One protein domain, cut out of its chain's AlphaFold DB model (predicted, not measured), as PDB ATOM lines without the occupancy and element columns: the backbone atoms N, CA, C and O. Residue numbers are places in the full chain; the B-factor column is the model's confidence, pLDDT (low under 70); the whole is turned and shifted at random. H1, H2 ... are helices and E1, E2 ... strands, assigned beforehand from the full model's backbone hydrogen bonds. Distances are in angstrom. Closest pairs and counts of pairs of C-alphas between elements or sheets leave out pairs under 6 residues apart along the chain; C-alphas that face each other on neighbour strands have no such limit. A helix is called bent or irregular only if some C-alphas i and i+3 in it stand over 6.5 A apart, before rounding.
ATOM      1  N   THR A 291     151.250 147.227 143.364       91.56
ATOM      2  CA  THR A 291     150.086 147.131 144.261       91.56
ATOM      3  C   THR A 291     150.145 145.980 145.266       91.56
ATOM      4  O   THR A 291     149.289 145.905 146.141       91.56
ATOM      5  N   ASP A 292     151.128 145.080 145.176       92.44
ATOM      6  CA  ASP A 292     151.306 144.007 146.165       92.44
ATOM      7  C   ASP A 292     151.940 144.519 147.474       92.44
ATOM      8  O   ASP A 292     152.178 143.745 148.402       92.44
ATOM      9  N   ILE A 293     152.221 145.824 147.565       91.50
ATOM     10  CA  ILE A 293     152.881 146.470 148.698       91.50
ATOM     11  C   ILE A 293     151.864 147.275 149.505       91.50
ATOM     12  O   ILE A 293     151.190 148.166 148.998       91.50
ATOM     13  N   PHE A 294     151.807 147.001 150.804       93.00
ATOM     14  CA  PHE A 294     150.925 147.653 151.764       93.00
ATOM     15  C   PHE A 294     151.752 148.438 152.772       93.00
ATOM     16  O   PHE A 294     152.387 147.874 153.668       93.00
ATOM     17  N   LEU A 295     151.738 149.756 152.624       93.44
ATOM     18  CA  LEU A 295     152.522 150.667 153.447       93.44
ATOM     19  C   LEU A 295     151.974 150.783 154.872       93.44
ATOM     20  O   LEU A 295     150.767 150.866 155.113       93.44
ATOM     21  N   GLN A 296     152.880 150.884 155.841       92.44
ATOM     22  CA  GLN A 296     152.518 151.235 157.210       92.44
ATOM     23  C   GLN A 296     152.151 152.712 157.323       92.44
ATOM     24  O   GLN A 296     153.019 153.581 157.424       92.44
ATOM     25  N   LYS A 297     150.843 152.971 157.386       91.06
ATOM     26  CA  LYS A 297     150.256 154.309 157.523       91.06
ATOM     27  C   LYS A 297     150.937 155.164 158.590       91.06
ATOM     28  O   LYS A 297     151.338 156.283 158.297       91.06
ATOM     29  N   ASP A 298     151.141 154.628 159.788       89.31
ATOM     30  CA  ASP A 298     151.709 155.406 160.894       89.31
ATOM     31  C   ASP A 298     153.168 155.823 160.678       89.31
ATOM     32  O   ASP A 298     153.587 156.829 161.248       89.31
ATOM     33  N   LYS A 299     153.942 155.075 159.880       90.38
ATOM     34  CA  LYS A 299     155.316 155.453 159.525       90.38
ATOM     35  C   LYS A 299     155.324 156.482 158.404       90.38
ATOM     36  O   LYS A 299     155.949 157.524 158.546       90.38
ATOM     37  N   VAL A 300     154.585 156.207 157.330       93.50
ATOM     38  CA  VAL A 300     154.587 157.050 156.127       93.50
ATOM     39  C   VAL A 300     153.951 158.416 156.397       93.50
ATOM     40  O   VAL A 300     154.503 159.431 156.002       93.50
ATOM     41  N   LEU A 301     152.843 158.493 157.142       94.19
ATOM     42  CA  LEU A 301     152.181 159.781 157.410       94.19
ATOM     43  C   LEU A 301     152.975 160.721 158.334       94.19
ATOM     44  O   LEU A 301     152.733 161.930 158.339       94.19
ATOM     45  N   LYS A 302     153.889 160.178 159.146       94.50
ATOM     46  CA  LYS A 302     154.754 160.965 160.039       94.50
ATOM     47  C   LYS A 302     156.029 161.453 159.353       94.50
ATOM     48  O   LYS A 302     156.745 162.255 159.940       94.50
ATOM     49  N   ASP A 303     156.306 160.968 158.151       95.06
ATOM     50  CA  ASP A 303     157.489 161.326 157.382       95.06
ATOM     51  C   ASP A 303     157.333 162.735 156.775       95.06
ATOM     52  O   ASP A 303     156.349 163.037 156.095       95.06
ATOM     53  N   GLU A 304     158.305 163.616 157.024       96.12
ATOM     54  CA  GLU A 304     158.275 165.002 156.539       96.12
ATOM     55  C   GLU A 304     158.378 165.113 155.013       96.12
ATOM     56  O   GLU A 304     157.876 166.077 154.431       96.12
ATOM     57  N   VAL A 305     159.030 164.152 154.352       95.75
ATOM     58  CA  VAL A 305     159.113 164.086 152.889       95.75
ATOM     59  C   VAL A 305     157.738 163.739 152.325       95.75
ATOM     60  O   VAL A 305     157.279 164.393 151.390       95.75
ATOM     61  N   TYR A 306     157.019 162.799 152.950       96.25
ATOM     62  CA  TYR A 306     155.654 162.444 152.545       96.25
ATOM     63  C   TYR A 306     154.681 163.626 152.694       96.25
ATOM     64  O   TYR A 306     153.851 163.879 151.819       96.25
ATOM     65  N   GLN A 307     154.787 164.386 153.787       96.25
ATOM     66  CA  GLN A 307     153.907 165.533 154.054       96.25
ATOM     67  C   GLN A 307     154.042 166.666 153.025       96.25
ATOM     68  O   GLN A 307     153.131 167.484 152.902       96.25
ATOM     69  N   LYS A 308     155.154 166.710 152.281       96.00
ATOM     70  CA  LYS A 308     155.407 167.695 151.218       96.00
ATOM     71  C   LYS A 308     154.865 167.268 149.853       96.00
ATOM     72  O   LYS A 308     154.824 168.098 148.948       96.00
ATOM     73  N   LEU A 309     154.449 166.009 149.702       96.19
ATOM     74  CA  LEU A 309     153.871 165.506 148.461       96.19
ATOM     75  C   LEU A 309     152.543 166.194 148.142       96.19
ATOM     76  O   LEU A 309     151.740 166.503 149.026       96.19
ATOM     77  N   THR A 310     152.271 166.359 146.854       96.00
ATOM     78  CA  THR A 310     150.944 166.747 146.376       96.00
ATOM     79  C   THR A 310     149.924 165.639 146.649       96.00
ATOM     80  O   THR A 310     150.259 164.459 146.742       96.00
ATOM     81  N   ALA A 311     148.637 165.990 146.713       96.00
ATOM     82  CA  ALA A 311     147.573 164.998 146.895       96.00
ATOM     83  C   ALA A 311     147.571 163.913 145.796       96.00
ATOM     84  O   ALA A 311     147.249 162.762 146.074       96.00
ATOM     85  N   GLY A 312     147.956 164.271 144.563       95.69
ATOM     86  CA  GLY A 312     148.071 163.324 143.453       95.69
ATOM     87  C   GLY A 312     149.185 162.299 143.671       95.69
ATOM     88  O   GLY A 312     148.945 161.108 143.519       95.69
ATOM     89  N   GLU A 313     150.366 162.745 144.101       95.12
ATOM     90  CA  GLU A 313     151.498 161.863 144.423       95.12
ATOM     91  C   GLU A 313     151.189 160.951 145.614       95.12
ATOM     92  O   GLU A 313     151.511 159.764 145.590       95.12
ATOM     93  N   GLN A 314     150.504 161.475 146.635       95.56
ATOM     94  CA  GLN A 314     150.048 160.666 147.764       95.56
ATOM     95  C   GLN A 314     149.078 159.569 147.308       95.56
ATOM     96  O   GLN A 314     149.253 158.409 147.675       95.56
ATOM     97  N   LEU A 315     148.074 159.906 146.489       94.44
ATOM     98  CA  LEU A 315     147.131 158.923 145.944       94.44
ATOM     99  C   LEU A 315     147.839 157.874 145.082       94.44
ATOM    100  O   LEU A 315     147.564 156.685 145.221       94.44
ATOM    101  N   GLN A 316     148.785 158.291 144.242       93.56
ATOM    102  CA  GLN A 316     149.558 157.382 143.401       93.56
ATOM    103  C   GLN A 316     150.338 156.355 144.242       93.56
ATOM    104  O   GLN A 316     150.306 155.158 143.948       93.56
ATOM    105  N   LEU A 317     150.963 156.803 145.334       93.94
ATOM    106  CA  LEU A 317     151.665 155.929 146.269       93.94
ATOM    107  C   LEU A 317     150.715 154.942 146.967       93.94
ATOM    108  O   LEU A 317     151.016 153.754 147.037       93.94
ATOM    109  N   TRP A 318     149.572 155.410 147.474       93.06
ATOM    110  CA  TRP A 318     148.652 154.572 148.255       93.06
ATOM    111  C   TRP A 318     147.806 153.613 147.415       93.06
ATOM    112  O   TRP A 318     147.538 152.501 147.864       93.06
ATOM    113  N   GLU A 319     147.359 154.028 146.231       91.88
ATOM    114  CA  GLU A 319     146.427 153.244 145.408       91.88
ATOM    115  C   GLU A 319     147.138 152.391 144.359       91.88
ATOM    116  O   GLU A 319     146.661 151.314 144.007       91.88
ATOM    117  N   GLN A 320     148.277 152.867 143.849       92.31
ATOM    118  CA  GLN A 320     149.000 152.209 142.758       92.31
ATOM    119  C   GLN A 320     150.331 151.621 143.231       92.31
ATOM    120  O   GLN A 320     150.984 150.905 142.473       92.31
ATOM    121  N   GLY A 321     150.745 151.914 144.467       90.00
ATOM    122  CA  GLY A 321     152.044 151.513 144.994       90.00
ATOM    123  C   GLY A 321     153.207 152.180 144.270       90.00
ATOM    124  O   GLY A 321     154.312 151.653 144.333       90.00
ATOM    125  N   LEU A 322     152.972 153.281 143.538       91.88
ATOM    126  CA  LEU A 322     154.013 153.902 142.725       91.88
ATOM    127  C   LEU A 322     154.758 154.990 143.492       91.88
ATOM    128  O   LEU A 322     154.140 155.893 144.056       91.88
ATOM    129  N   CYS A 323     156.087 154.931 143.471       91.69
ATOM    130  CA  CYS A 323     156.905 155.985 144.049       91.69
ATOM    131  C   CYS A 323     156.801 157.291 143.246       91.69
ATOM    132  O   CYS A 323     156.923 157.254 142.019       91.69
ATOM    133  N   PRO A 324     156.572 158.436 143.920       90.56
ATOM    134  CA  PRO A 324     156.584 159.741 143.281       90.56
ATOM    135  C   PRO A 324     158.020 160.200 143.008       90.56
ATOM    136  O   PRO A 324     158.968 159.713 143.620       90.56
ATOM    137  N   GLY A 325     158.163 161.206 142.143       83.19
ATOM    138  CA  GLY A 325     159.467 161.795 141.848       83.19
ATOM    139  C   GLY A 325     160.209 161.143 140.684       83.19
ATOM    140  O   GLY A 325     161.427 161.074 140.723       83.19
ATOM    141  N   GLU A 326     159.528 160.754 139.597       79.56
ATOM    142  CA  GLU A 326     160.193 160.230 138.379       79.56
ATOM    143  C   GLU A 326     161.321 161.132 137.833       79.56
ATOM    144  O   GLU A 326     162.174 160.670 137.081       79.56
ATOM    145  N   LYS A 327     161.309 162.429 138.170       83.31
ATOM    146  CA  LYS A 327     162.334 163.419 137.792       83.31
ATOM    147  C   LYS A 327     163.163 163.929 138.977       83.31
ATOM    148  O   LYS A 327     163.986 164.821 138.792       83.31
ATOM    149  N   ASP A 328     162.895 163.427 140.178       87.44
ATOM    150  CA  ASP A 328     163.582 163.771 141.418       87.44
ATOM    151  C   ASP A 328     164.150 162.489 142.029       87.44
ATOM    152  O   ASP A 328     163.493 161.788 142.802       87.44
ATOM    153  N   ASP A 329     165.401 162.195 141.675       85.31
ATOM    154  CA  ASP A 329     166.090 160.983 142.111       85.31
ATOM    155  C   ASP A 329     166.155 160.862 143.639       85.31
ATOM    156  O   ASP A 329     166.106 159.749 144.163       85.31
ATOM    157  N   LYS A 330     166.220 161.981 144.375       88.00
ATOM    158  CA  LYS A 330     166.264 161.957 145.846       88.00
ATOM    159  C   LYS A 330     164.916 161.548 146.421       88.00
ATOM    160  O   LYS A 330     164.867 160.711 147.322       88.00
ATOM    161  N   LEU A 331     163.827 162.095 145.886       90.81
ATOM    162  CA  LEU A 331     162.479 161.709 146.294       90.81
ATOM    163  C   LEU A 331     162.180 160.247 145.941       90.81
ATOM    164  O   LEU A 331     161.668 159.503 146.782       90.81
ATOM    165  N   GLN A 332     162.558 159.820 144.735       89.25
ATOM    166  CA  GLN A 332     162.399 158.439 144.286       89.25
ATOM    167  C   GLN A 332     163.166 157.473 145.200       89.25
ATOM    168  O   GLN A 332     162.603 156.481 145.668       89.25
ATOM    169  N   GLN A 333     164.435 157.773 145.505       86.62
ATOM    170  CA  GLN A 333     165.247 156.974 146.424       86.62
ATOM    171  C   GLN A 333     164.642 156.928 147.827       86.62
ATOM    172  O   GLN A 333     164.552 155.844 148.405       86.62
ATOM    173  N   HIS A 334     164.175 158.066 148.354       90.69
ATOM    174  CA  HIS A 334     163.546 158.126 149.674       90.69
ATOM    175  C   HIS A 334     162.290 157.259 149.737       90.69
ATOM    176  O   HIS A 334     162.140 156.453 150.655       90.69
ATOM    177  N   CYS A 335     161.412 157.366 148.736       92.31
ATOM    178  CA  CYS A 335     160.211 156.543 148.657       92.31
ATOM    179  C   CYS A 335     160.545 155.051 148.630       92.31
ATOM    180  O   CYS A 335     160.013 154.277 149.432       92.31
ATOM    181  N   VAL A 336     161.452 154.650 147.735       89.31
ATOM    182  CA  VAL A 336     161.834 153.247 147.581       89.31
ATOM    183  C   VAL A 336     162.454 152.728 148.879       89.31
ATOM    184  O   VAL A 336     162.003 151.716 149.406       89.31
ATOM    185  N   GLN A 337     163.436 153.421 149.452       85.62
ATOM    186  CA  GLN A 337     164.160 152.935 150.628       85.62
ATOM    187  C   GLN A 337     163.320 153.000 151.912       85.62
ATOM    188  O   GLN A 337     163.221 152.012 152.639       85.62
ATOM    189  N   HIS A 338     162.673 154.128 152.202       87.50
ATOM    190  CA  HIS A 338     162.018 154.335 153.496       87.50
ATOM    191  C   HIS A 338     160.568 153.865 153.528       87.50
ATOM    192  O   HIS A 338     160.129 153.297 154.533       87.50
ATOM    193  N   TRP A 339     159.812 154.067 152.450       92.25
ATOM    194  CA  TRP A 339     158.391 153.718 152.438       92.25
ATOM    195  C   TRP A 339     158.186 152.302 151.922       92.25
ATOM    196  O   TRP A 339     157.564 151.493 152.606       92.25
ATOM    197  N   ILE A 340     158.770 151.967 150.773       90.81
ATOM    198  CA  ILE A 340     158.580 150.658 150.150       90.81
ATOM    199  C   ILE A 340     159.398 149.571 150.866       90.81
ATOM    200  O   ILE A 340     158.816 148.644 151.429       90.81
ATOM    201  N   PHE A 341     160.729 149.690 150.910       85.56
ATOM    202  CA  PHE A 341     161.614 148.673 151.493       85.56
ATOM    203  C   PHE A 341     161.444 148.543 153.014       85.56
ATOM    204  O   PHE A 341     161.367 147.429 153.532       85.56
ATOM    205  N   LEU A 342     161.414 149.654 153.759       84.50
ATOM    206  CA  LEU A 342     161.420 149.610 155.230       84.50
ATOM    207  C   LEU A 342     160.023 149.594 155.868       84.50
ATOM    208  O   LEU A 342     159.857 149.007 156.945       84.50
ATOM    209  N   ALA A 343     159.022 150.213 155.240       89.12
ATOM    210  CA  ALA A 343     157.669 150.326 155.790       89.12
ATOM    211  C   ALA A 343     156.605 149.519 155.023       89.12
ATOM    212  O   ALA A 343     155.479 149.412 155.513       89.12
ATOM    213  N   GLY A 344     156.937 148.925 153.874       91.94
ATOM    214  CA  GLY A 344     156.024 148.118 153.071       91.94
ATOM    215  C   GLY A 344     155.907 146.686 153.581       91.94
ATOM    216  O   GLY A 344     156.903 145.999 153.797       91.94
ATOM    217  N   ASN A 345     154.680 146.219 153.781       94.25
ATOM    218  CA  ASN A 345     154.349 144.799 153.883       94.25
ATOM    219  C   ASN A 345     153.949 144.271 152.503       94.25
ATOM    220  O   ASN A 345     153.609 145.059 151.630       94.25
ATOM    221  N   MET A 346     153.983 142.959 152.296       93.88
ATOM    222  CA  MET A 346     153.813 142.368 150.970       93.88
ATOM    223  C   MET A 346     152.695 141.333 150.937       93.88
ATOM    224  O   MET A 346     152.548 140.536 151.864       93.88
TER     225      MET A 346
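This is residues 291 to 346 of the 366 residues of an uncharacterized protein of Trebouxia sp. A1-2 (UniProt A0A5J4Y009). Two longer helices, H3 and H4, lie apart on two sides of a small rounded body, with the short helices H1 and H2 along a third side between them. A tiny ribbon of two strands, E1 and E2, closes one end and brings the two ends of the printed part together. The 56 printed residues hold four named helices and two named strands in the order E1 H1 H2 H3 H4 E2; the sheet, order E1 - E2, is antiparallel. The class is mostly helix, and the whole is compact, with a radius of gyration of the C-alphas of 10.0 A and spans of 26 by 21 by 20 A.

E1 is residues 293 to 295, beginning at C-alpha 293 (152.881, 146.470, 148.698). H1 is residues 297 to 300 and H2 residues 304 to 307. H3, residues 311 to 320, is 13.5 A long. H4, residues 329 to 343, is 19.3 A long and begins at C-alpha 329 (166.090, 160.983, 142.111). H4 is neither bent nor irregular, but only just: C-alphas 337 and 340 are 6.0 A apart. E2, residues 344 to 346, ends at C-alpha 346 (153.813, 142.368, 150.970).

E1 and E2 are antiparallel at 144 degrees, with N 294 and O 345 within hydrogen-bond range at 2.8 A. The closest C-alphas of E1 and H4, Leu 295 and Ala 343, are 5.7 A apart. H1 touches H4 with residues 339 to 343 of H4 alone; the closest C-alphas, Val 300 and Trp 339, are 6.3 A apart. H2 and H4 are close but not clearly touching, Val 305 and Leu 331 being closest at 7.8 A between C-alphas. H2 and H3 are also close but not clearly touching, at 7.6 A between the closest C-alphas, Tyr 306 and Gln 314. H3 and H4 are apart. In H3 every O i to N i+4 pair is within hydrogen-bond range, in H4 8 of 11; H1 and H2 are too short for such a pair.

The C-alphas farthest apart, Asp 298 and Lys 327, are 26.7 A from each other. The printed part has no cut. No link is long; H3 to H4, 8 residues, is short and the others are tight. Mean pLDDT of the printed part is 91.5, and no printed residue is under 70.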